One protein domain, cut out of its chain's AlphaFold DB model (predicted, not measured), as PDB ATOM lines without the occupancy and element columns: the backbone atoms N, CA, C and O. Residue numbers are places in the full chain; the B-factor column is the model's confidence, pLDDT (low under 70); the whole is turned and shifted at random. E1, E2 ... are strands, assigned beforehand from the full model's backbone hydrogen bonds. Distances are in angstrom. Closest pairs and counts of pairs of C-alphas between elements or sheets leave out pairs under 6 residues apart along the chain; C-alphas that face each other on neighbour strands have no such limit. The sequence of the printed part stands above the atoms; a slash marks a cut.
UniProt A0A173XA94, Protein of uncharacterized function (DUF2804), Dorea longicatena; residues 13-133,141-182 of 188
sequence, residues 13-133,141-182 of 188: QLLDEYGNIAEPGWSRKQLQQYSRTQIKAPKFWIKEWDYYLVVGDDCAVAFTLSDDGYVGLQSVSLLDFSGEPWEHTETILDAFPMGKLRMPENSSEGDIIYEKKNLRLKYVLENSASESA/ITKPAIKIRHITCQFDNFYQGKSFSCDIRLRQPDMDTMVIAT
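This is residues 13 to 133 and 141 to 182 of the 188 residues of the protein "Protein of uncharacterized function (DUF2804)" of Dorea longicatena (UniProt A0A173XA94). What is the shape? Two four-stranded sheets lie partly face to face with their strands crossed, a sandwich; a small head of loops with the two-strand pair E1 and E10 sits at one end, and residues 128 to 133 and 141 to 144 stick out beside the cut. What is it built of? The printed part has 163 residues with ten named strands, E1 to E10 in chain order, and no named helix; the class is all strand, though under half of the residues, 81, are in named elements. Antiparallel throughout, the sheets run E2 E3 E4 E5, E6 E7 E8 E9 and E1 E10. How compact is it? It is only just compact, close to loose, with a radius of gyration of the C-alphas of 18.0 A, and only just flat, spanning 52 by 50 by 28 A.

Where do the strands begin? E1 is residues 25 to 27, 7.1 A long, from C-alpha 25 at (-39.989, -61.748, 16.827). E2 is 48 to 55, 23.3 A; E3 59 to 67, 27.2 A; E4 71 to 80, 28.9 A; E5 86 to 95, 30.0 A. What follows? E6 is 112 to 116, 13.1 A; E7 119 to 127, 25.5 A; E8 147 to 159, 32.3 A, bending by 85 degrees at residue 156. E9 is 162 to 172, 31.5 A, and E10 179 to 181, 6.9 A, ending at C-alpha 181 (-34.830, -60.210, 16.398).

How is the first large sheet made? E2 E3 E4 E5 is a meander, each strand the antiparallel neighbour of the one before; N 50 and O 65 are 2.9 A apart, N 62 and O 77 2.9 A, N 74 and O 92 2.9 A. And the second? In E6 E7 E8 E9, twisted, N 114 and O 121 are 2.8 A apart, N 122 and O 152 2.9 A, N 151 and O 168 2.8 A. How do the two meet? Their strands stand at 89 degrees; the closest C-alphas of E5 and E8 are those of Glu 90 and Phe 158, 6.6 A apart. Where is the small pair? E1 and E10 are antiparallel, with N 27 and O 179 2.9 A apart; E1 is apart from E3, for instance.

How large is it? The C-alphas of Glu 17 and Gly 83, the two farthest apart, are 55.0 A apart. Where are long links and the cut? E1 to E2 and E5 to E6 are long links; residues 134 to 140 are not printed, and C-alphas 133 and 141 are 6.4 A apart. Where is confidence low? Residues 128 to 133 and 141 to 144 are under 70; the printed part's mean pLDDT is 92.5.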
ATOM      1  N   GLN A  13     -32.350 -65.897  26.140       97.69
ATOM      2  CA  GLN A  13     -31.175 -65.549  25.337       97.69
ATOM      3  C   GLN A  13     -31.584 -65.205  23.902       97.69
ATOM      4  O   GLN A  13     -32.470 -65.845  23.338       97.69
ATOM      5  N   LEU A  14     -30.931 -64.206  23.302       97.00
ATOM      6  CA  LEU A  14     -31.156 -63.854  21.898       97.00
ATOM      7  C   LEU A  14     -30.735 -65.001  20.970       97.00
ATOM      8  O   LEU A  14     -31.419 -65.276  19.983       97.00
ATOM      9  N   LEU A  15     -29.606 -65.645  21.284       96.62
ATOM     10  CA  LEU A  15     -29.017 -66.701  20.473       96.62
ATOM     11  C   LEU A  15     -29.130 -68.075  21.149       96.62
ATOM     12  O   LEU A  15     -28.984 -68.196  22.364       96.62
ATOM     13  N   ASP A  16     -29.362 -69.110  20.345       94.25
ATOM     14  CA  ASP A  16     -29.265 -70.511  20.753       94.25
ATOM     15  C   ASP A  16     -27.796 -70.977  20.848       94.25
ATOM     16  O   ASP A  16     -26.850 -70.242  20.543       94.25
ATOM     17  N   GLU A  17     -27.578 -72.228  21.263       94.19
ATOM     18  CA  GLU A  17     -26.231 -72.808  21.396       94.19
ATOM     19  C   GLU A  17     -25.431 -72.843  20.077       94.19
ATOM     20  O   GLU A  17     -24.193 -72.830  20.084       94.19
ATOM     21  N   TYR A  18     -26.137 -72.820  18.945       91.56
ATOM     22  CA  TYR A  18     -25.577 -72.810  17.598       91.56
ATOM     23  C   TYR A  18     -25.318 -71.388  17.070       91.56
ATOM     24  O   TYR A  18     -24.726 -71.238  16.001       91.56
ATOM     25  N   GLY A  19     -25.704 -70.345  17.813       91.94
ATOM     26  CA  GLY A  19     -25.559 -68.947  17.413       91.94
ATOM     27  C   GLY A  19     -26.651 -68.438  16.469       91.94
ATOM     28  O   GLY A  19     -26.443 -67.415  15.818       91.94
ATOM     29  N   ASN A  20     -27.788 -69.132  16.361       92.44
ATOM     30  CA  ASN A  20     -28.963 -68.647  15.630       92.44
ATOM     31  C   ASN A  20     -29.904 -67.893  16.568       92.44
ATOM     32  O   ASN A  20     -29.904 -68.141  17.766       92.44
ATOM     33  N   ILE A  21     -30.766 -67.034  16.019       94.19
ATOM     34  CA  ILE A  21     -31.860 -66.425  16.790       94.19
ATOM     35  C   ILE A  21     -32.748 -67.533  17.376       94.19
ATOM     36  O   ILE A  21     -33.319 -68.315  16.613       94.19
ATOM     37  N   ALA A  22     -32.862 -67.579  18.708       93.94
ATOM     38  CA  ALA A  22     -33.603 -68.623  19.422       93.94
ATOM     39  C   ALA A  22     -35.115 -68.550  19.143       93.94
ATOM     40  O   ALA A  22     -35.745 -69.551  18.800       93.94
ATOM     41  N   GLU A  23     -35.681 -67.344  19.215       94.75
ATOM     42  CA  GLU A  23     -37.074 -67.044  18.883       94.75
ATOM     43  C   GLU A  23     -37.124 -65.723  18.093       94.75
ATOM     44  O   GLU A  23     -36.907 -64.648  18.657       94.75
ATOM     45  N   PRO A  24     -37.342 -65.779  16.766       94.69
ATOM     46  CA  PRO A  24     -37.560 -64.587  15.953       94.69
ATOM     47  C   PRO A  24     -38.836 -63.859  16.371       94.69
ATOM     48  O   PRO A  24     -39.854 -64.512  16.562       94.69
ATOM     49  N   GLY A  25     -38.816 -62.531  16.438       95.25
ATOM     50  CA  GLY A  25     -39.989 -61.748  16.827       95.25
ATOM     51  C   GLY A  25     -39.625 -60.359  17.334       95.25
ATOM     52  O   GLY A  25     -38.502 -59.887  17.135       95.25
ATOM     53  N   TRP A  26     -40.577 -59.703  17.994       96.69
ATOM     54  CA  TRP A  26     -40.392 -58.385  18.603       96.69
ATOM     55  C   TRP A  26     -40.870 -58.357  20.057       96.69
ATOM     56  O   TRP A  26     -41.671 -59.192  20.451       96.69
ATOM     57  N   SER A  27     -40.403 -57.416  20.875       96.88
ATOM     58  CA  SER A  27     -40.891 -57.237  22.251       96.88
ATOM     59  C   SER A  27     -40.897 -55.777  22.690       96.88
ATOM     60  O   SER A  27     -40.103 -54.967  22.209       96.88
ATOM     61  N   ARG A  28     -41.776 -55.467  23.655       95.94
ATOM     62  CA  ARG A  28     -41.935 -54.135  24.278       95.94
ATOM     63  C   ARG A  28     -40.875 -53.785  25.321       95.94
ATOM     64  O   ARG A  28     -40.875 -52.697  25.885       95.94
ATOM     65  N   LYS A  29     -40.030 -54.758  25.656       94.81
ATOM     66  CA  LYS A  29     -38.942 -54.672  26.634       94.81
ATOM     67  C   LYS A  29     -37.768 -55.495  26.119       94.81
ATOM     68  O   LYS A  29     -37.951 -56.356  25.256       94.81
ATOM     69  N   GLN A  30     -36.572 -55.277  26.664       94.69
ATOM     70  CA  GLN A  30     -35.374 -56.039  26.302       94.69
ATOM     71  C   GLN A  30     -35.397 -57.459  26.893       94.69
ATOM     72  O   GLN A  30     -34.708 -57.765  27.862       94.69
ATOM     73  N   LEU A  31     -36.249 -58.313  26.320       96.69
ATOM     74  CA  LEU A  31     -36.472 -59.693  26.750       96.69
ATOM     75  C   LEU A  31     -35.498 -60.672  26.094       96.69
ATOM     76  O   LEU A  31     -35.088 -61.626  26.752       96.69
ATOM     77  N   GLN A  32     -35.103 -60.417  24.844       97.06
ATOM     78  CA  GLN A  32     -34.027 -61.128  24.160       97.06
ATOM     79  C   GLN A  32     -32.684 -60.586  24.662       97.06
ATOM     80  O   GLN A  32     -32.234 -59.502  24.288       97.06
ATOM     81  N   GLN A  33     -32.052 -61.344  25.548       97.06
ATOM     82  CA  GLN A  33     -30.770 -61.023  26.156       97.06
ATOM     83  C   GLN A  33     -29.666 -61.258  25.133       97.06
ATOM     84  O   GLN A  33     -29.300 -62.394  24.826       97.06
ATOM     85  N   TYR A  34     -29.175 -60.166  24.563       96.38
ATOM     86  CA  TYR A  34     -28.005 -60.181  23.706       96.38
ATOM     87  C   TYR A  34     -26.754 -60.455  24.548       96.38
ATOM     88  O   TYR A  34     -26.587 -59.868  25.612       96.38
ATOM     89  N   SER A  35     -25.865 -61.320  24.059       95.31
ATOM     90  CA  SER A  35     -24.480 -61.351  24.513       95.31
ATOM     91  C   SER A  35     -23.533 -61.520  23.338       95.31
ATOM     92  O   SER A  35     -23.652 -62.458  22.544       95.31
ATOM     93  N   ARG A  36     -22.520 -60.655  23.267       93.81
ATOM     94  CA  ARG A  36     -21.492 -60.699  22.223       93.81
ATOM     95  C   ARG A  36     -20.736 -62.027  22.237       93.81
ATOM     96  O   ARG A  36     -20.276 -62.494  21.199       93.81
ATOM     97  N   THR A  37     -20.623 -62.659  23.405       93.62
ATOM     98  CA  THR A  37     -19.926 -63.945  23.582       93.62
ATOM     99  C   THR A  37     -20.647 -65.130  22.930       93.62
ATOM    100  O   THR A  37     -20.017 -66.151  22.655       93.62
ATOM    101  N   GLN A  38     -21.946 -64.996  22.643       95.38
ATOM    102  CA  GLN A  38     -22.745 -66.031  21.986       95.38
ATOM    103  C   GLN A  38     -22.655 -65.971  20.456       95.38
ATOM    104  O   GLN A  38     -23.004 -66.943  19.783       95.38
ATOM    105  N   ILE A  39     -22.142 -64.872  19.891       94.38
ATOM    106  CA  ILE A  39     -21.968 -64.736  18.445       94.38
ATOM    107  C   ILE A  39     -20.854 -65.676  17.966       94.38
ATOM    108  O   ILE A  39     -19.704 -65.583  18.394       94.38
ATOM    109  N   LYS A  40     -21.185 -66.563  17.021       93.81
ATOM    110  CA  LYS A  40     -20.219 -67.481  16.384       93.81
ATOM    111  C   LYS A  40     -19.489 -66.867  15.186       93.81
ATOM    112  O   LYS A  40     -18.492 -67.419  14.725       93.81
ATOM    113  N   ALA A  41     -19.983 -65.744  14.669       92.19
ATOM    114  CA  ALA A  41     -19.358 -65.030  13.564       92.19
ATOM    115  C   ALA A  41     -18.022 -64.378  13.985       92.19
ATOM    116  O   ALA A  41     -17.859 -63.981  15.142       92.19
ATOM    117  N   PRO A  42     -17.063 -64.215  13.056       93.06
ATOM    118  CA  PRO A  42     -15.833 -63.480  13.328       93.06
ATOM    119  C   PRO A  42     -16.096 -62.023  13.733       93.06
ATOM    120  O   PRO A  42     -17.009 -61.380  13.216       93.06
ATOM    121  N   LYS A  43     -15.229 -61.454  14.582       91.56
ATOM    122  CA  LYS A  43     -15.384 -60.085  15.123       91.56
ATOM    123  C   LYS A  43     -15.567 -58.996  14.063       91.56
ATOM    124  O   LYS A  43     -16.252 -58.018  14.314       91.56
ATOM    125  N   PHE A  44     -14.974 -59.153  12.880       91.88
ATOM    126  CA  PHE A  44     -15.070 -58.166  11.800       91.88
ATOM    127  C   PHE A  44     -16.422 -58.178  11.055       91.88
ATOM    128  O   PHE A  44     -16.620 -57.347  10.173       91.88
ATOM    129  N   TRP A  45     -17.334 -59.101  11.383       92.50
ATOM    130  CA  TRP A  45     -18.725 -59.124  10.903       92.50
ATOM    131  C   TRP A  45     -19.734 -58.634  11.941       92.50
ATOM    132  O   TRP A  45     -20.898 -58.425  11.604       92.50
ATOM    133  N   ILE A  46     -19.303 -58.470  13.191       94.75
ATOM    134  CA  ILE A  46     -20.158 -57.988  14.270       94.75
ATOM    135  C   ILE A  46     -20.323 -56.481  14.097       94.75
ATOM    136  O   ILE A  46     -19.343 -55.776  13.864       94.75
ATOM    137  N   LYS A  47     -21.571 -56.021  14.177       95.56
ATOM    138  CA  LYS A  47     -21.945 -54.614  14.082       95.56
ATOM    139  C   LYS A  47     -22.757 -54.249  15.306       95.56
ATOM    140  O   LYS A  47     -23.748 -54.916  15.596       95.56
ATOM    141  N   GLU A  48     -22.323 -53.218  16.006       96.56
ATOM    142  CA  GLU A  48     -22.977 -52.711  17.205       96.56
ATOM    143  C   GLU A  48     -22.964 -51.191  17.146       96.56
ATOM    144  O   GLU A  48     -21.922 -50.591  16.888       96.56
ATOM    145  N   TRP A  49     -24.106 -50.561  17.382       96.94
ATOM    146  CA  TRP A  49     -24.216 -49.111  17.350       96.94
ATOM    147  C   TRP A  49     -25.241 -48.624  18.364       96.94
ATOM    148  O   TRP A  49     -26.156 -49.358  18.735       96.94
ATOM    149  N   ASP A  50     -25.088 -47.370  18.776       96.69
ATOM    150  CA  ASP A  50     -26.085 -46.634  19.541       96.69
ATOM    151  C   ASP A  50     -26.329 -45.274  18.874       96.69
ATOM    152  O   ASP A  50     -25.389 -44.597  18.431       96.69
ATOM    153  N   TYR A  51     -27.604 -44.917  18.750       97.06
ATOM    154  CA  TYR A  51     -28.080 -43.780  17.974       97.06
ATOM    155  C   TYR A  51     -29.111 -42.986  18.764       97.06
ATOM    156  O   TYR A  51     -30.114 -43.533  19.222       97.06
ATOM    157  N   TYR A  52     -28.903 -41.673  18.838       97.69
ATOM    158  CA  TYR A  52     -29.867 -40.744  19.412       97.69
ATOM    159  C   TYR A  52     -30.223 -39.678  18.391       97.69
ATOM    160  O   TYR A  52     -29.336 -39.035  17.838       97.69
ATOM    161  N   LEU A  53     -31.521 -39.453  18.205       97.88
ATOM    162  CA  LEU A  53     -32.063 -38.281  17.532       97.88
ATOM    163  C   LEU A  53     -32.805 -37.445  18.570       97.88
ATOM    164  O   LEU A  53     -33.795 -37.896  19.143       97.88
ATOM    165  N   VAL A  54     -32.319 -36.233  18.813       98.00
ATOM    166  CA  VAL A  54     -32.953 -35.267  19.709       98.00
ATOM    167  C   VAL A  54     -33.589 -34.192  18.848       98.00
ATOM    168  O   VAL A  54     -32.884 -33.480  18.139       98.00
ATOM    169  N   VAL A  55     -34.916 -34.096  18.893       97.38
ATOM    170  CA  VAL A  55     -35.704 -33.172  18.070       97.38
ATOM    171  C   VAL A  55     -36.253 -32.061  18.959       97.38
ATOM    172  O   VAL A  55     -36.895 -32.344  19.970       97.38
ATOM    173  N   GLY A  56     -35.971 -30.815  18.593       94.06
ATOM    174  CA  GLY A  56     -36.628 -29.617  19.106       94.06
ATOM    175  C   GLY A  56     -37.590 -29.034  18.069       94.06
ATOM    176  O   GLY A  56     -37.854 -29.656  17.042       94.06
ATOM    177  N   ASP A  57     -38.102 -27.834  18.336       93.31
ATOM    178  CA  ASP A  57     -39.110 -27.201  17.476       93.31
ATOM    179  C   ASP A  57     -38.551 -26.844  16.088       93.31
ATOM    180  O   ASP A  57     -39.150 -27.171  15.066       93.31
ATOM    181  N   ASP A  58     -37.367 -26.230  16.062       95.56
ATOM    182  CA  ASP A  58     -36.751 -25.668  14.853       95.56
ATOM    183  C   ASP A  58     -35.451 -26.375  14.446       95.56
ATOM    184  O   ASP A  58     -34.836 -26.030  13.440       95.56
ATOM    185  N   CYS A  59     -34.992 -27.354  15.223       96.12
ATOM    186  CA  CYS A  59     -33.759 -28.073  14.936       96.12
ATOM    187  C   CYS A  59     -33.778 -29.494  15.496       96.12
ATOM    188  O   CYS A  59     -34.550 -29.826  16.395       96.12
ATOM    189  N   ALA A  60     -32.892 -30.340  14.986       98.06
ATOM    190  CA  ALA A  60     -32.596 -31.633  15.578       98.06
ATOM    191  C   ALA A  60     -31.095 -31.897  15.576       98.06
ATOM    192  O   ALA A  60     -30.349 -31.378  14.746       98.06
ATOM    193  N   VAL A  61     -30.652 -32.742  16.499       98.44
ATOM    194  CA  VAL A  61     -29.285 -33.254  16.504       98.44
ATOM    195  C   VAL A  61     -29.319 -34.769  16.551       98.44
ATOM    196  O   VAL A  61     -30.007 -35.353  17.390       98.44
ATOM    197  N   ALA A  62     -28.573 -35.400  15.651       98.69
ATOM    198  CA  ALA A  62     -28.376 -36.836  15.634       98.69
ATOM    199  C   ALA A  62     -26.948 -37.189  16.050       98.69
ATOM    200  O   ALA A  62     -25.992 -36.535  15.633       98.69
ATOM    201  N   PHE A  63     -26.805 -38.249  16.835       98.69
ATOM    202  CA  PHE A  63     -25.526 -38.762  17.304       98.69
ATOM    203  C   PHE A  63     -25.450 -40.253  17.009       98.69
ATOM    204  O   PHE A  63     -26.371 -40.995  17.351       98.69
ATOM    205  N   THR A  64     -24.344 -40.698  16.419       98.38
ATOM    206  CA  THR A  64     -24.075 -42.120  16.184       98.38
ATOM    207  C   THR A  64     -22.736 -42.480  16.792       98.38
ATOM    208  O   THR A  64     -21.732 -41.826  16.501       98.38
ATOM    209  N   LEU A  65     -22.715 -43.551  17.584       98.06
ATOM    210  CA  LEU A  65     -21.486 -44.267  17.892       98.06
ATOM    211  C   LEU A  65     -21.605 -45.702  17.385       98.06
ATOM    212  O   LEU A  65     -22.533 -46.403  17.786       98.06
ATOM    213  N   SER A  66     -20.690 -46.152  16.522       97.44
ATOM    214  CA  SER A  66     -20.726 -47.502  15.947       97.44
ATOM    215  C   SER A  66     -19.375 -48.221  15.936       97.44
ATOM    216  O   SER A  66     -18.310 -47.650  15.669       97.44
ATOM    217  N   ASP A  67     -19.441 -49.525  16.192       96.50
ATOM    218  CA  ASP A  67     -18.409 -50.523  15.941       96.50
ATOM    219  C   ASP A  67     -18.926 -51.449  14.829       96.50
ATOM    220  O   ASP A  67     -19.666 -52.398  15.080       96.50
ATOM    221  N   ASP A  68     -18.575 -51.153  13.576       96.00
ATOM    222  CA  ASP A  68     -19.060 -51.866  12.386       96.00
ATOM    223  C   ASP A  68     -18.103 -52.981  11.935       96.00
ATOM    224  O   ASP A  68     -17.974 -53.279  10.738       96.00
ATOM    225  N   GLY A  69     -17.409 -53.593  12.895       93.00
ATOM    226  CA  GLY A  69     -16.438 -54.652  12.670       93.00
ATOM    227  C   GLY A  69     -15.069 -54.086  12.309       93.00
ATOM    228  O   GLY A  69     -14.266 -53.760  13.182       93.00
ATOM    229  N   TYR A  70     -14.744 -54.005  11.017       92.94
ATOM    230  CA  TYR A  70     -13.439 -53.493  10.566       92.94
ATOM    231  C   TYR A  70     -13.397 -51.965  10.380       92.94
ATOM    232  O   TYR A  70     -12.314 -51.415  10.183       92.94
ATOM    233  N   VAL A  71     -14.538 -51.282  10.493       95.69
ATOM    234  CA  VAL A  71     -14.666 -49.817  10.501       95.69
ATOM    235  C   VAL A  71     -15.463 -49.411  11.733       95.69
ATOM    236  O   VAL A  71     -16.362 -50.134  12.137       95.69
ATOM    237  N   GLY A  72     -15.123 -48.288  12.352       96.25
ATOM    238  CA  GLY A  72     -16.008 -47.597  13.288       96.25
ATOM    239  C   GLY A  72     -16.467 -46.298  12.655       96.25
ATOM    240  O   GLY A  72     -15.656 -45.646  11.995       96.25
ATOM    241  N   LEU A  73     -17.730 -45.932  12.845       97.06
ATOM    242  CA  LEU A  73     -18.320 -44.712  12.310       97.06
ATOM    243  C   LEU A  73     -18.951 -43.921  13.454       97.06
ATOM    244  O   LEU A  73     -19.946 -44.322  14.047       97.06
ATOM    245  N   GLN A  74     -18.348 -42.781  13.775       97.94
ATOM    246  CA  GLN A  74     -18.879 -41.878  14.788       97.94
ATOM    247  C   GLN A  74     -19.356 -40.619  14.087       97.94
ATOM    248  O   GLN A  74     -18.561 -39.988  13.390       97.94
ATOM    249  N   SER A  75     -20.626 -40.259  14.228       97.94
ATOM    250  CA  SER A  75     -21.180 -39.116  13.506       97.94
ATOM    251  C   SER A  75     -21.999 -38.203  14.396       97.94
ATOM    252  O   SER A  75     -22.588 -38.624  15.394       97.94
ATOM    253  N   VAL A  76     -22.020 -36.933  13.999       98.69
ATOM    254  CA  VAL A  76     -22.917 -35.921  14.543       98.69
ATOM    255  C   VAL A  76     -23.571 -35.216  13.366       98.69
ATOM    256  O   VAL A  76     -22.872 -34.779  12.450       98.69
ATOM    257  N   SER A  77     -24.894 -35.109  13.399       98.62
ATOM    258  CA  SER A  77     -25.678 -34.369  12.414       98.62
ATOM    259  C   SER A  77     -26.433 -33.250  13.109       98.62
ATOM    260  O   SER A  77     -27.117 -33.507  14.093       98.62
ATOM    261  N   LEU A  78     -26.334 -32.031  12.591       98.25
ATOM    262  CA  LEU A  78     -27.169 -30.902  12.984       98.25
ATOM    263  C   LEU A  78     -28.161 -30.638  11.855       98.25
ATOM    264  O   LEU A  78     -27.754 -30.481  10.705       98.25
ATOM    265  N   LEU A  79     -29.441 -30.616  12.197       98.06
ATOM    266  CA  LEU A  79     -30.547 -30.354  11.294       98.06
ATOM    267  C   LEU A  79     -31.238 -29.073  11.753       98.06
ATOM    268  O   LEU A  79     -31.499 -28.903  12.942       98.06
ATOM    269  N   ASP A  80     -31.545 -28.203  10.808       96.69
ATOM    270  CA  ASP A  80     -32.299 -26.972  10.997       96.69
ATOM    271  C   ASP A  80     -33.561 -27.057  10.137       96.69
ATOM    272  O   ASP A  80     -33.510 -27.411   8.955       96.69
ATOM    273  N   PHE A  81     -34.699 -26.780  10.754       95.56
ATOM    274  CA  PHE A  81     -36.018 -26.804  10.133       95.56
ATOM    275  C   PHE A  81     -36.609 -25.397   9.985       95.56
ATOM    276  O   PHE A  81     -37.695 -25.246   9.423       95.56
ATOM    277  N   SER A  82     -35.917 -24.372  10.482       93.00
ATOM    278  CA  SER A  82     -36.368 -22.988  10.462       93.00
ATOM    279  C   SER A  82     -36.103 -22.334   9.109       93.00
ATOM    280  O   SER A  82     -35.059 -22.530   8.492       93.00
ATOM    281  N   GLY A  83     -37.047 -21.513   8.642       90.25
ATOM    282  CA  GLY A  83     -36.888 -20.722   7.418       90.25
ATOM    283  C   GLY A  83     -36.573 -21.573   6.182       90.25
ATOM    284  O   GLY A  83     -37.486 -22.114   5.561       90.25
ATOM    285  N   GLU A  84     -35.289 -21.650   5.823       92.69
ATOM    286  CA  GLU A  84     -34.749 -22.523   4.778       92.69
ATOM    287  C   GLU A  84     -34.048 -23.732   5.425       92.69
ATOM    288  O   GLU A  84     -32.917 -23.594   5.899       92.69
ATOM    289  N   PRO A  85     -34.690 -24.918   5.446       94.94
ATOM    290  CA  PRO A  85     -34.138 -26.090   6.111       94.94
ATOM    291  C   PRO A  85     -32.783 -26.513   5.547       94.94
ATOM    292  O   PRO A  85     -32.577 -26.537   4.330       94.94
ATOM    293  N   TRP A  86     -31.879 -26.919   6.433       96.75
ATOM    294  CA  TRP A  86     -30.565 -27.430   6.060       96.75
ATOM    295  C   TRP A  86     -30.085 -28.490   7.049       96.75
ATOM    296  O   TRP A  86     -30.550 -28.582   8.182       96.75
ATOM    297  N   GLU A  87     -29.127 -29.303   6.614       97.19
ATOM    298  CA  GLU A  87     -28.454 -30.262   7.480       97.19
ATOM    299  C   GLU A  87     -26.947 -30.241   7.253       97.19
ATOM    300  O   GLU A  87     -26.448 -29.893   6.177       97.19
ATOM    301  N   HIS A  88     -26.208 -30.645   8.277       98.00
ATOM    302  CA  HIS A  88     -24.787 -30.900   8.169       98.00
ATOM    303  C   HIS A  88     -24.392 -32.085   9.038       98.00
ATOM    304  O   HIS A  88     -24.732 -32.137  10.219       98.00
ATOM    305  N   THR A  89     -23.652 -33.019   8.445       98.31
ATOM    306  CA  THR A  89     -23.159 -34.220   9.113       98.31
ATOM    307  C   THR A  89     -21.649 -34.292   8.994       98.31
ATOM    308  O   THR A  89     -21.119 -34.293   7.885       98.31
ATOM    309  N   GLU A  90     -20.976 -34.452  10.129       97.94
ATOM    310  CA  GLU A  90     -19.556 -34.793  10.184       97.94
ATOM    311  C   GLU A  90     -19.380 -36.208  10.715       97.94
ATOM    312  O   GLU A  90     -20.119 -36.674  11.587       97.94
ATOM    313  N   THR A  91     -18.400 -36.918  10.159       97.12
ATOM    314  CA  THR A  91     -18.172 -38.335  10.448       97.12
ATOM    315  C   THR A  91     -16.699 -38.622  10.682       97.12
ATOM    316  O   THR A  91     -15.831 -38.294   9.873       97.12
ATOM    317  N   ILE A  92     -16.417 -39.325  11.773       97.06
ATOM    318  CA  ILE A  92     -15.105 -39.854  12.107       97.06
ATOM    319  C   ILE A  92     -15.080 -41.353  11.847       97.06
ATOM    320  O   ILE A  92     -15.832 -42.119  12.447       97.06
ATOM    321  N   LEU A  93     -14.152 -41.768  10.982       97.06
ATOM    322  CA  LEU A  93     -13.880 -43.178  10.727       97.06
ATOM    323  C   LEU A  93     -12.698 -43.682  11.562       97.06
ATOM    324  O   LEU A  93     -11.606 -43.095  11.550       97.06
ATOM    325  N   ASP A  94     -12.913 -44.796  12.254       94.50
ATOM    326  CA  ASP A  94     -11.889 -45.583  12.933       94.50
ATOM    327  C   ASP A  94     -11.564 -46.836  12.122       94.50
ATOM    328  O   ASP A  94     -12.453 -47.541  11.648       94.50
ATOM    329  N   ALA A  95     -10.278 -47.157  12.013       93.81
ATOM    330  CA  ALA A  95      -9.848 -48.422  11.441       93.81
ATOM    331  C   ALA A  95      -9.848 -49.515  12.519       93.81
ATOM    332  O   ALA A  95      -9.245 -49.357  13.585       93.81
ATOM    333  N   PHE A  96     -10.474 -50.650  12.209       92.12
ATOM    334  CA  PHE A  96     -10.412 -51.887  12.988       92.12
ATOM    335  C   PHE A  96     -10.807 -51.740  14.476       92.12
ATOM    336  O   PHE A  96     -10.013 -52.111  15.363       92.12
ATOM    337  N   PRO A  97     -12.012 -51.216  14.787       90.94
ATOM    338  CA  PRO A  97     -12.501 -51.173  16.160       90.94
ATOM    339  C   PRO A  97     -12.770 -52.589  16.697       90.94
ATOM    340  O   PRO A  97     -12.237 -52.918  17.750       90.94
ATOM    341  N   MET A  98     -13.432 -53.476  15.945       91.56
ATOM    342  CA  MET A  98     -13.580 -54.912  16.237       91.56
ATOM    343  C   MET A  98     -14.010 -55.228  17.687       91.56
ATOM    344  O   MET A  98     -13.436 -56.108  18.343       91.56
ATOM    345  N   GLY A  99     -14.991 -54.489  18.200       91.38
ATOM    346  CA  GLY A  99     -15.517 -54.582  19.565       91.38
ATOM    347  C   GLY A  99     -14.758 -53.752  20.610       91.38
ATOM    348  O   GLY A  99     -15.050 -53.852  21.804       91.38
ATOM    349  N   LYS A 100     -13.765 -52.941  20.217       91.75
ATOM    350  CA  LYS A 100     -12.998 -52.087  21.148       91.75
ATOM    351  C   LYS A 100     -13.834 -50.961  21.746       91.75
ATOM    352  O   LYS A 100     -13.453 -50.481  22.811       91.75
ATOM    353  N   LEU A 101     -14.935 -50.557  21.104       91.69
ATOM    354  CA  LEU A 101     -15.858 -49.574  21.682       91.69
ATOM    355  C   LEU A 101     -16.676 -50.144  22.847       91.69
ATOM    356  O   LEU A 101     -17.245 -49.370  23.605       91.69
ATOM    357  N   ARG A 102     -16.675 -51.477  23.034       92.62
ATOM    358  CA  ARG A 102     -17.329 -52.170  24.158       92.62
ATOM    359  C   ARG A 102     -18.776 -51.715  24.358       92.62
ATOM    360  O   ARG A 102     -19.180 -51.440  25.484       92.62
ATOM    361  N   MET A 103     -19.538 -51.660  23.264       94.50
ATOM    362  CA  MET A 103     -20.951 -51.289  23.313       94.50
ATOM    363  C   MET A 103     -21.694 -52.149  24.352       94.50
ATOM    364  O   MET A 103     -21.431 -53.363  24.419       94.50
ATOM    365  N   PRO A 104     -22.574 -51.552  25.173       95.06
ATOM    366  CA  PRO A 104     -23.395 -52.282  26.126       95.06
ATOM    367  C   PRO A 104     -24.236 -53.354  25.439       95.06
ATOM    368  O   PRO A 104     -24.726 -53.172  24.327       95.06
ATOM    369  N   GLU A 105     -24.442 -54.475  26.126       95.50
ATOM    370  CA  GLU A 105     -25.325 -55.538  25.634       95.50
ATOM    371  C   GLU A 105     -26.813 -55.216  25.890       95.50
ATOM    372  O   GLU A 105     -27.708 -55.856  25.337       95.50
ATOM    373  N   ASN A 106     -27.076 -54.187  26.704       93.19
ATOM    374  CA  ASN A 106     -28.397 -53.705  27.080       93.19
ATOM    375  C   ASN A 106     -28.518 -52.196  26.818       93.19
ATOM    376  O   ASN A 106     -27.668 -51.421  27.239       93.19
ATOM    377  N   SER A 107     -29.596 -51.782  26.154       90.00
ATOM    378  CA  SER A 107     -29.875 -50.381  25.792       90.00
ATOM    379  C   SER A 107     -30.135 -49.469  27.002       90.00
ATOM    380  O   SER A 107     -29.928 -48.256  26.956       90.00
ATOM    381  N   SER A 108     -30.587 -50.054  28.111       89.19
ATOM    382  CA  SER A 108     -30.964 -49.355  29.343       89.19
ATOM    383  C   SER A 108     -29.827 -49.266  30.367       89.19
ATOM    384  O   SER A 108     -30.073 -48.865  31.511       89.19
ATOM    385  N   GLU A 109     -28.619 -49.693  29.992       89.62
ATOM    386  CA  GLU A 109     -27.458 -49.822  30.870       89.62
ATOM    387  C   GLU A 109     -26.167 -49.415  30.152       89.62
ATOM    388  O   GLU A 109     -26.122 -49.288  28.931       89.62
ATOM    389  N   GLY A 110     -25.109 -49.225  30.939       91.81
ATOM    390  CA  GLY A 110     -23.772 -48.944  30.439       91.81
ATOM    391  C   GLY A 110     -23.591 -47.535  29.879       91.81
ATOM    392  O   GLY A 110     -24.546 -46.808  29.591       91.81
ATOM    393  N   ASP A 111     -22.320 -47.188  29.724       95.50
ATOM    394  CA  ASP A 111     -21.871 -45.933  29.144       95.50
ATOM    395  C   ASP A 111     -21.123 -46.219  27.843       95.50
ATOM    396  O   ASP A 111     -20.435 -47.237  27.719       95.50
ATOM    397  N   ILE A 112     -21.204 -45.292  26.894       95.94
ATOM    398  CA  ILE A 112     -20.386 -45.306  25.681       95.94
ATOM    399  C   ILE A 112     -19.609 -43.997  25.643       95.94
ATOM    400  O   ILE A 112     -20.191 -42.916  25.622       95.94
ATOM    401  N   ILE A 113     -18.280 -44.090  25.656       96.94
ATOM    402  CA  ILE A 113     -17.380 -42.935  25.690       96.94
ATOM    403  C   ILE A 113     -16.455 -43.008  24.482       96.94
ATOM    404  O   ILE A 113     -15.661 -43.940  24.347       96.94
ATOM    405  N   TYR A 114     -16.527 -41.989  23.633       97.62
ATOM    406  CA  TYR A 114     -15.644 -41.812  22.494       97.62
ATOM    407  C   TYR A 114     -14.873 -40.499  22.613       97.62
ATOM    408  O   TYR A 114     -15.462 -39.423  22.645       97.62
ATOM    409  N   GLU A 115     -13.543 -40.577  22.649       96.81
ATOM    410  CA  GLU A 115     -12.664 -39.406  22.710       96.81
ATOM    411  C   GLU A 115     -11.465 -39.606  21.785       96.81
ATOM    412  O   GLU A 115     -10.440 -40.173  22.172       96.81
ATOM    413  N   LYS A 116     -11.591 -39.169  20.530       94.44
ATOM    414  CA  LYS A 116     -10.508 -39.245  19.544       94.44
ATOM    415  C   LYS A 116     -10.612 -38.127  18.516       94.44
ATOM    416  O   LYS A 116     -11.697 -37.667  18.174       94.44
ATOM    417  N   LYS A 117      -9.462 -37.771  17.935       91.44
ATOM    418  CA  LYS A 117      -9.347 -36.726  16.907       91.44
ATOM    419  C   LYS A 117      -9.990 -35.424  17.411       91.44
ATOM    420  O   LYS A 117      -9.624 -34.952  18.483       91.44
ATOM    421  N   ASN A 118     -10.927 -34.866  16.655       96.06
ATOM    422  CA  ASN A 118     -11.691 -33.667  16.978       96.06
ATOM    423  C   ASN A 118     -13.082 -33.960  17.569       96.06
ATOM    424  O   ASN A 118     -13.869 -33.027  17.690       96.06
ATOM    425  N   LEU A 119     -13.390 -35.207  17.950       98.38
ATOM    426  CA  LEU A 119     -14.686 -35.589  18.516       98.38
ATOM    427  C   LEU A 119     -14.544 -36.158  19.934       98.38
ATOM    428  O   LEU A 119     -13.792 -37.106  20.187       98.38
ATOM    429  N   ARG A 120     -15.327 -35.599  20.855       98.56
ATOM    430  CA  ARG A 120     -15.581 -36.133  22.196       98.56
ATOM    431  C   ARG A 120     -17.090 -36.301  22.331       98.56
ATOM    432  O   ARG A 120     -17.799 -35.303  22.415       98.56
ATOM    433  N   LEU A 121     -17.575 -37.536  22.313       98.56
ATOM    434  CA  LEU A 121     -18.996 -37.876  22.370       98.56
ATOM    435  C   LEU A 121     -19.214 -38.945  23.437       98.56
ATOM    436  O   LEU A 121     -18.503 -39.950  23.465       98.56
ATOM    437  N   LYS A 122     -20.166 -38.711  24.339       98.31
ATOM    438  CA  LYS A 122     -20.455 -39.614  25.457       98.31
ATOM    439  C   LYS A 122     -21.944 -39.821  25.615       98.31
ATOM    440  O   LYS A 122     -22.691 -38.847  25.569       98.31
ATOM    441  N   TYR A 123     -22.321 -41.061  25.887       97.50
ATOM    442  CA  TYR A 123     -23.635 -41.476  26.351       97.50
ATOM    443  C   TYR A 123     -23.448 -42.068  27.747       97.50
ATOM    444  O   TYR A 123     -22.879 -43.148  27.882       97.50
ATOM    445  N   VAL A 124     -23.884 -41.359  28.785       96.75
ATOM    446  CA  VAL A 124     -23.692 -41.759  30.188       96.75
ATOM    447  C   VAL A 124     -25.042 -41.963  30.854       96.75
ATOM    448  O   VAL A 124     -25.977 -41.202  30.606       96.75
ATOM    449  N   LEU A 125     -25.178 -43.015  31.657       93.69
ATOM    450  CA  LEU A 125     -26.381 -43.237  32.449       93.69
ATOM    451  C   LEU A 125     -26.265 -42.507  33.796       93.69
ATOM    452  O   LEU A 125     -25.442 -42.849  34.642       93.69
ATOM    453  N   GLU A 126     -27.124 -41.517  34.013       92.00
ATOM    454  CA  GLU A 126     -27.307 -40.843  35.296       92.00
ATOM    455  C   GLU A 126     -28.522 -41.453  36.022       92.00
ATOM    456  O   GLU A 126     -29.598 -41.636  35.441       92.00
ATOM    457  N   ASN A 127     -28.382 -41.742  37.317       78.62
ATOM    458  CA  ASN A 127     -29.517 -42.103  38.164       78.62
ATOM    459  C   ASN A 127     -30.020 -40.833  38.850       78.62
ATOM    460  O   ASN A 127     -29.287 -40.245  39.649       78.62
ATOM    461  N   SER A 128     -31.263 -40.418  38.587       64.44
ATOM    462  CA  SER A 128     -31.886 -39.429  39.468       64.44
ATOM    463  C   SER A 128     -32.135 -40.094  40.823       64.44
ATOM    464  O   SER A 128     -32.764 -41.152  40.903       64.44
ATOM    465  N   ALA A 129     -31.579 -39.520  41.894       56.12
ATOM    466  CA  ALA A 129     -31.957 -39.925  43.241       56.12
ATOM    467  C   ALA A 129     -33.482 -39.807  43.351       56.12
ATOM    468  O   ALA A 129     -34.052 -38.833  42.858       56.12
ATOM    469  N   SER A 130     -34.130 -40.801  43.961       53.50
ATOM    470  CA  SER A 130     -35.561 -40.758  44.264       53.50
ATOM    471  C   SER A 130     -35.878 -39.413  44.909       53.50
ATOM    472  O   SER A 130     -35.379 -39.141  46.007       53.50
ATOM    473  N   GLU A 131     -36.651 -38.567  44.226       48.81
ATOM    474  CA  GLU A 131     -37.167 -37.344  44.832       48.81
ATOM    475  C   GLU A 131     -37.868 -37.750  46.131       48.81
ATOM    476  O   GLU A 131     -38.691 -38.671  46.154       48.81
ATOM    477  N   SER A 132     -37.437 -37.125  47.226       44.03
ATOM    478  CA  SER A 132     -37.982 -37.300  48.567       44.03
ATOM    479  C   SER A 132     -39.506 -37.339  48.521       44.03
ATOM    480  O   SER A 132     -40.125 -36.458  47.929       44.03
ATOM    481  N   ALA A 133     -40.076 -38.373  49.145       46.19
ATOM    482  CA  ALA A 133     -41.510 -38.581  49.271       46.19
ATOM    483  C   ALA A 133     -42.212 -37.287  49.710       46.19
ATOM    484  O   ALA A 133     -41.910 -36.744  50.772       46.19
ATOM    485  N   ILE A 141     -45.596 -43.283  49.092       54.78
ATOM    486  CA  ILE A 141     -45.418 -43.439  47.650       54.78
ATOM    487  C   ILE A 141     -43.968 -43.079  47.318       54.78
ATOM    488  O   ILE A 141     -43.612 -41.925  47.094       54.78
ATOM    489  N   THR A 142     -43.095 -44.082  47.306       55.28
ATOM    490  CA  THR A 142     -41.762 -43.951  46.706       55.28
ATOM    491  C   THR A 142     -41.922 -43.757  45.197       55.28
ATOM    492  O   THR A 142     -42.262 -44.707  44.490       55.28
ATOM    493  N   LYS A 143     -41.680 -42.539  44.690       58.78
ATOM    494  CA  LYS A 143     -41.564 -42.298  43.245       58.78
ATOM    495  C   LYS A 143     -40.364 -43.112  42.723       58.78
ATOM    496  O   LYS A 143     -39.282 -43.024  43.314       58.78
ATOM    497  N   PRO A 144     -40.526 -43.940  41.675       65.62
ATOM    498  CA  PRO A 144     -39.418 -44.714  41.128       65.62
ATOM    499  C   PRO A 144     -38.329 -43.772  40.603       65.62
ATOM    500  O   PRO A 144     -38.630 -42.730  40.020       65.62
ATOM    501  N   ALA A 145     -37.064 -44.139  40.813       72.44
ATOM    502  CA  ALA A 145     -35.932 -43.399  40.266       72.44
ATOM    503  C   ALA A 145     -36.043 -43.337  38.734       72.44
ATOM    504  O   ALA A 145     -36.197 -44.368  38.076       72.44
ATOM    505  N   ILE A 146     -35.965 -42.132  38.168       83.00
ATOM    506  CA  ILE A 146     -36.001 -41.929  36.719       83.00
ATOM    507  C   ILE A 146     -34.572 -42.069  36.189       83.00
ATOM    508  O   ILE A 146     -33.652 -41.388  36.660       83.00
ATOM    509  N   LYS A 147     -34.374 -42.940  35.199       89.50
ATOM    510  CA  LYS A 147     -33.102 -43.032  34.480       89.50
ATOM    511  C   LYS A 147     -32.939 -41.812  33.582       89.50
ATOM    512  O   LYS A 147     -33.898 -41.368  32.950       89.50
ATOM    513  N   ILE A 148     -31.733 -41.269  33.518       94.06
ATOM    514  CA  ILE A 148     -31.398 -40.167  32.623       94.06
ATOM    515  C   ILE A 148     -30.261 -40.627  31.724       94.06
ATOM    516  O   ILE A 148     -29.212 -41.049  32.203       94.06
ATOM    517  N   ARG A 149     -30.452 -40.522  30.409       95.44
ATOM    518  CA  ARG A 149     -29.362 -40.657  29.448       95.44
ATOM    519  C   ARG A 149     -28.763 -39.277  29.203       95.44
ATOM    520  O   ARG A 149     -29.415 -38.407  28.626       95.44
ATOM    521  N   HIS A 150     -27.540 -39.072  29.676       97.38
ATOM    522  CA  HIS A 150     -26.781 -37.839  29.505       97.38
ATOM    523  C   HIS A 150     -25.885 -37.946  28.272       97.38
ATOM    524  O   HIS A 150     -25.011 -38.809  28.193       97.38
ATOM    525  N   ILE A 151     -26.132 -37.078  27.294       98.31
ATOM    526  CA  ILE A 151     -25.393 -36.992  26.041       98.31
ATOM    527  C   ILE A 151     -24.567 -35.712  26.062       98.31
ATOM    528  O   ILE A 151     -25.110 -34.607  26.094       98.31
ATOM    529  N   THR A 152     -23.247 -35.858  26.003       98.62
ATOM    530  CA  THR A 152     -22.326 -34.722  25.869       98.62
ATOM    531  C   THR A 152     -21.553 -34.843  24.574       98.62
ATOM    532  O   THR A 152     -20.995 -35.909  24.300       98.62
ATOM    533  N   CYS A 153     -21.471 -33.755  23.814       98.69
ATOM    534  CA  CYS A 153     -20.707 -33.700  22.576       98.69
ATOM    535  C   CYS A 153     -19.827 -32.452  22.533       98.69
ATOM    536  O   CYS A 153     -20.270 -31.357  22.870       98.69
ATOM    537  N   GLN A 154     -18.601 -32.618  22.048       98.62
ATOM    538  CA  GLN A 154     -17.715 -31.556  21.592       98.62
ATOM    539  C   GLN A 154     -17.097 -32.013  20.268       98.62
ATOM    540  O   GLN A 154     -16.360 -33.002  20.238       98.62
ATOM    541  N   PHE A 155     -17.398 -31.295  19.192       98.50
ATOM    542  CA  PHE A 155     -16.892 -31.549  17.848       98.50
ATOM    543  C   PHE A 155     -16.172 -30.298  17.346       98.50
ATOM    544  O   PHE A 155     -16.795 -29.281  17.035       98.50
ATOM    545  N   ASP A 156     -14.844 -30.353  17.308       98.19
ATOM    546  CA  ASP A 156     -14.027 -29.212  16.909       98.19
ATOM    547  C   ASP A 156     -14.036 -29.054  15.376       98.19
ATOM    548  O   ASP A 156     -13.862 -30.037  14.653       98.19
ATOM    549  N   ASN A 157     -14.207 -27.817  14.883       96.75
ATOM    550  CA  ASN A 157     -14.318 -27.504  13.447       96.75
ATOM    551  C   ASN A 157     -15.407 -28.332  12.730       96.75
ATOM    552  O   ASN A 157     -15.136 -28.992  11.733       96.75
ATOM    553  N   PHE A 158     -16.622 -28.304  13.278       97.88
ATOM    554  CA  PHE A 158     -17.789 -29.016  12.767       97.88
ATOM    555  C   PHE A 158     -18.286 -28.394  11.458       97.88
ATOM    556  O   PHE A 158     -18.061 -28.952  10.399       97.88
ATOM    557  N   TYR A 159     -18.857 -27.185  11.499       96.81
ATOM    558  CA  TYR A 159     -19.472 -26.556  10.326       96.81
ATOM    559  C   TYR A 159     -18.853 -25.192  10.025       96.81
ATOM    560  O   TYR A 159     -18.860 -24.300  10.873       96.81
ATOM    561  N   GLN A 160     -18.331 -25.006   8.808       95.25
ATOM    562  CA  GLN A 160     -17.788 -23.724   8.325       95.25
ATOM    563  C   GLN A 160     -16.780 -23.063   9.293       95.25
ATOM    564  O   GLN A 160     -16.852 -21.864   9.568       95.25
ATOM    565  N   GLY A 161     -15.846 -23.836   9.855       94.62
ATOM    566  CA  GLY A 161     -14.865 -23.305  10.811       94.62
ATOM    567  C   GLY A 161     -15.347 -23.252  12.263       94.62
ATOM    568  O   GLY A 161     -14.549 -22.972  13.156       94.62
ATOM    569  N   LYS A 162     -16.637 -23.500  12.527       97.44
ATOM    570  CA  LYS A 162     -17.234 -23.426  13.865       97.44
ATOM    571  C   LYS A 162     -17.311 -24.804  14.503       97.44
ATOM    572  O   LYS A 162     -17.701 -25.775  13.861       97.44
ATOM    573  N   SER A 163     -16.976 -24.880  15.784       98.12
ATOM    574  CA  SER A 163     -17.177 -26.087  16.586       98.12
ATOM    575  C   SER A 163     -18.646 -26.259  16.974       98.12
ATOM    576  O   SER A 163     -19.378 -25.278  17.111       98.12
ATOM    577  N   PHE A 164     -19.047 -27.505  17.199       98.25
ATOM    578  CA  PHE A 164     -20.340 -27.872  17.765       98.25
ATOM    579  C   PHE A 164     -20.151 -28.422  19.179       98.25
ATOM    580  O   PHE A 164     -19.220 -29.191  19.431       98.25
ATOM    581  N   SER A 165     -21.035 -28.057  20.105       98.12
ATOM    582  CA  SER A 165     -21.070 -28.651  21.438       98.12
ATOM    583  C   SER A 165     -22.486 -28.725  21.996       98.12
ATOM    584  O   SER A 165     -23.338 -27.900  21.666       98.12
ATOM    585  N   CYS A 166     -22.742 -29.723  22.841       97.62
ATOM    586  CA  CYS A 166     -24.018 -29.872  23.535       97.62
ATOM    587  C   CYS A 166     -23.882 -30.646  24.855       97.62
ATOM    588  O   CYS A 166     -22.975 -31.465  25.028       97.62
ATOM    589  N   ASP A 167     -24.843 -30.417  25.750       98.19
ATOM    590  CA  ASP A 167     -25.073 -31.152  26.998       98.19
ATOM    591  C   ASP A 167     -26.586 -31.396  27.106       98.19
ATOM    592  O   ASP A 167     -27.361 -30.455  27.275       98.19
ATOM    593  N   ILE A 168     -27.016 -32.641  26.895       97.69
ATOM    594  CA  ILE A 168     -28.429 -33.015  26.765       97.69
ATOM    595  C   ILE A 168     -28.747 -34.122  27.765       97.69
ATOM    596  O   ILE A 168     -28.094 -35.162  27.775       97.69
ATOM    597  N   ARG A 169     -29.793 -33.943  28.577       96.69
ATOM    598  CA  ARG A 169     -30.313 -34.972  29.490       96.69
ATOM    599  C   ARG A 169     -31.674 -35.458  29.018       96.69
ATOM    600  O   ARG A 169     -32.642 -34.702  29.039       96.69
ATOM    601  N   LEU A 170     -31.751 -36.727  28.632       94.25
ATOM    602  CA  LEU A 170     -32.984 -37.380  28.202       94.25
ATOM    603  C   LEU A 170     -33.536 -38.230  29.346       94.25
ATOM    604  O   LEU A 170     -32.880 -39.168  29.798       94.25
ATOM    605  N   ARG A 171     -34.744 -37.915  29.822       92.62
ATOM    606  CA  ARG A 171     -35.439 -38.754  30.809       92.62
ATOM    607  C   ARG A 171     -35.916 -40.039  30.135       92.62
ATOM    608  O   ARG A 171     -36.561 -39.984  29.094       92.62
ATOM    609  N   GLN A 172     -35.641 -41.171  30.766       87.81
ATOM    610  CA  GLN A 172     -36.098 -42.498  30.367       87.81
ATOM    611  C   GLN A 172     -37.048 -43.027  31.456       87.81
ATOM    612  O   GLN A 172     -36.601 -43.721  32.375       87.81
ATOM    613  N   PRO A 173     -38.338 -42.631  31.431       87.75
ATOM    614  CA  PRO A 173     -39.344 -43.204  32.325       87.75
ATOM    615  C   PRO A 173     -39.568 -44.691  32.008       87.75
ATOM    616  O   PRO A 173     -39.021 -45.215  31.037       87.75
ATOM    617  N   ASP A 174     -40.400 -45.375  32.799       85.62
ATOM    618  CA  ASP A 174     -40.915 -46.682  32.373       85.62
ATOM    619  C   ASP A 174     -41.747 -46.471  31.101       85.62
ATOM    620  O   ASP A 174     -42.781 -45.799  31.115       85.62
ATOM    621  N   MET A 175     -41.228 -46.968  29.983       88.56
ATOM    622  CA  MET A 175     -41.802 -46.809  28.656       88.56
ATOM    623  C   MET A 175     -41.528 -48.058  27.827       88.56
ATOM    624  O   MET A 175     -40.554 -48.778  28.065       88.56
ATOM    625  N   ASP A 176     -42.381 -48.298  26.836       91.50
ATOM    626  CA  ASP A 176     -42.157 -49.372  25.876       91.50
ATOM    627  C   ASP A 176     -40.868 -49.112  25.082       91.50
ATOM    628  O   ASP A 176     -40.578 -47.993  24.651       91.50
ATOM    629  N   THR A 177     -40.108 -50.178  24.855       92.06
ATOM    630  CA  THR A 177     -39.021 -50.232  23.878       92.06
ATOM    631  C   THR A 177     -39.444 -51.100  22.700       92.06
ATOM    632  O   THR A 177     -40.427 -51.828  22.773       92.06
ATOM    633  N   MET A 178     -38.720 -51.037  21.586       94.44
ATOM    634  CA  MET A 178     -38.944 -51.946  20.465       94.44
ATOM    635  C   MET A 178     -37.672 -52.744  20.223       94.44
ATOM    636  O   MET A 178     -36.695 -52.222  19.691       94.44
ATOM    637  N   VAL A 179     -37.682 -54.010  20.637       96.00
ATOM    638  CA  VAL A 179     -36.569 -54.941  20.417       96.00
ATOM    639  C   VAL A 179     -36.990 -55.942  19.362       96.00
ATOM    640  O   VAL A 179     -38.035 -56.564  19.501       96.00
ATOM    641  N   ILE A 180     -36.208 -56.065  18.289       95.69
ATOM    642  CA  ILE A 180     -36.550 -56.874  17.115       95.69
ATOM    643  C   ILE A 180     -35.413 -57.854  16.840       95.69
ATOM    644  O   ILE A 180     -34.255 -57.456  16.712       95.69
ATOM    645  N   ALA A 181     -35.754 -59.133  16.713       95.50
ATOM    646  CA  ALA A 181     -34.830 -60.210  16.398       95.50
ATOM    647  C   ALA A 181     -35.240 -60.877  15.079       95.50
ATOM    648  O   ALA A 181     -36.182 -61.670  15.028       95.50
ATOM    649  N   THR A 182     -34.501 -60.578  14.010       92.56
ATOM    650  CA  THR A 182     -34.785 -61.097  12.665       92.56
ATOM    651  C   THR A 182     -33.617 -61.956  12.179       92.56
ATOM    652  O   THR A 182     -32.522 -61.426  11.977       92.56
TER     653      THR A 182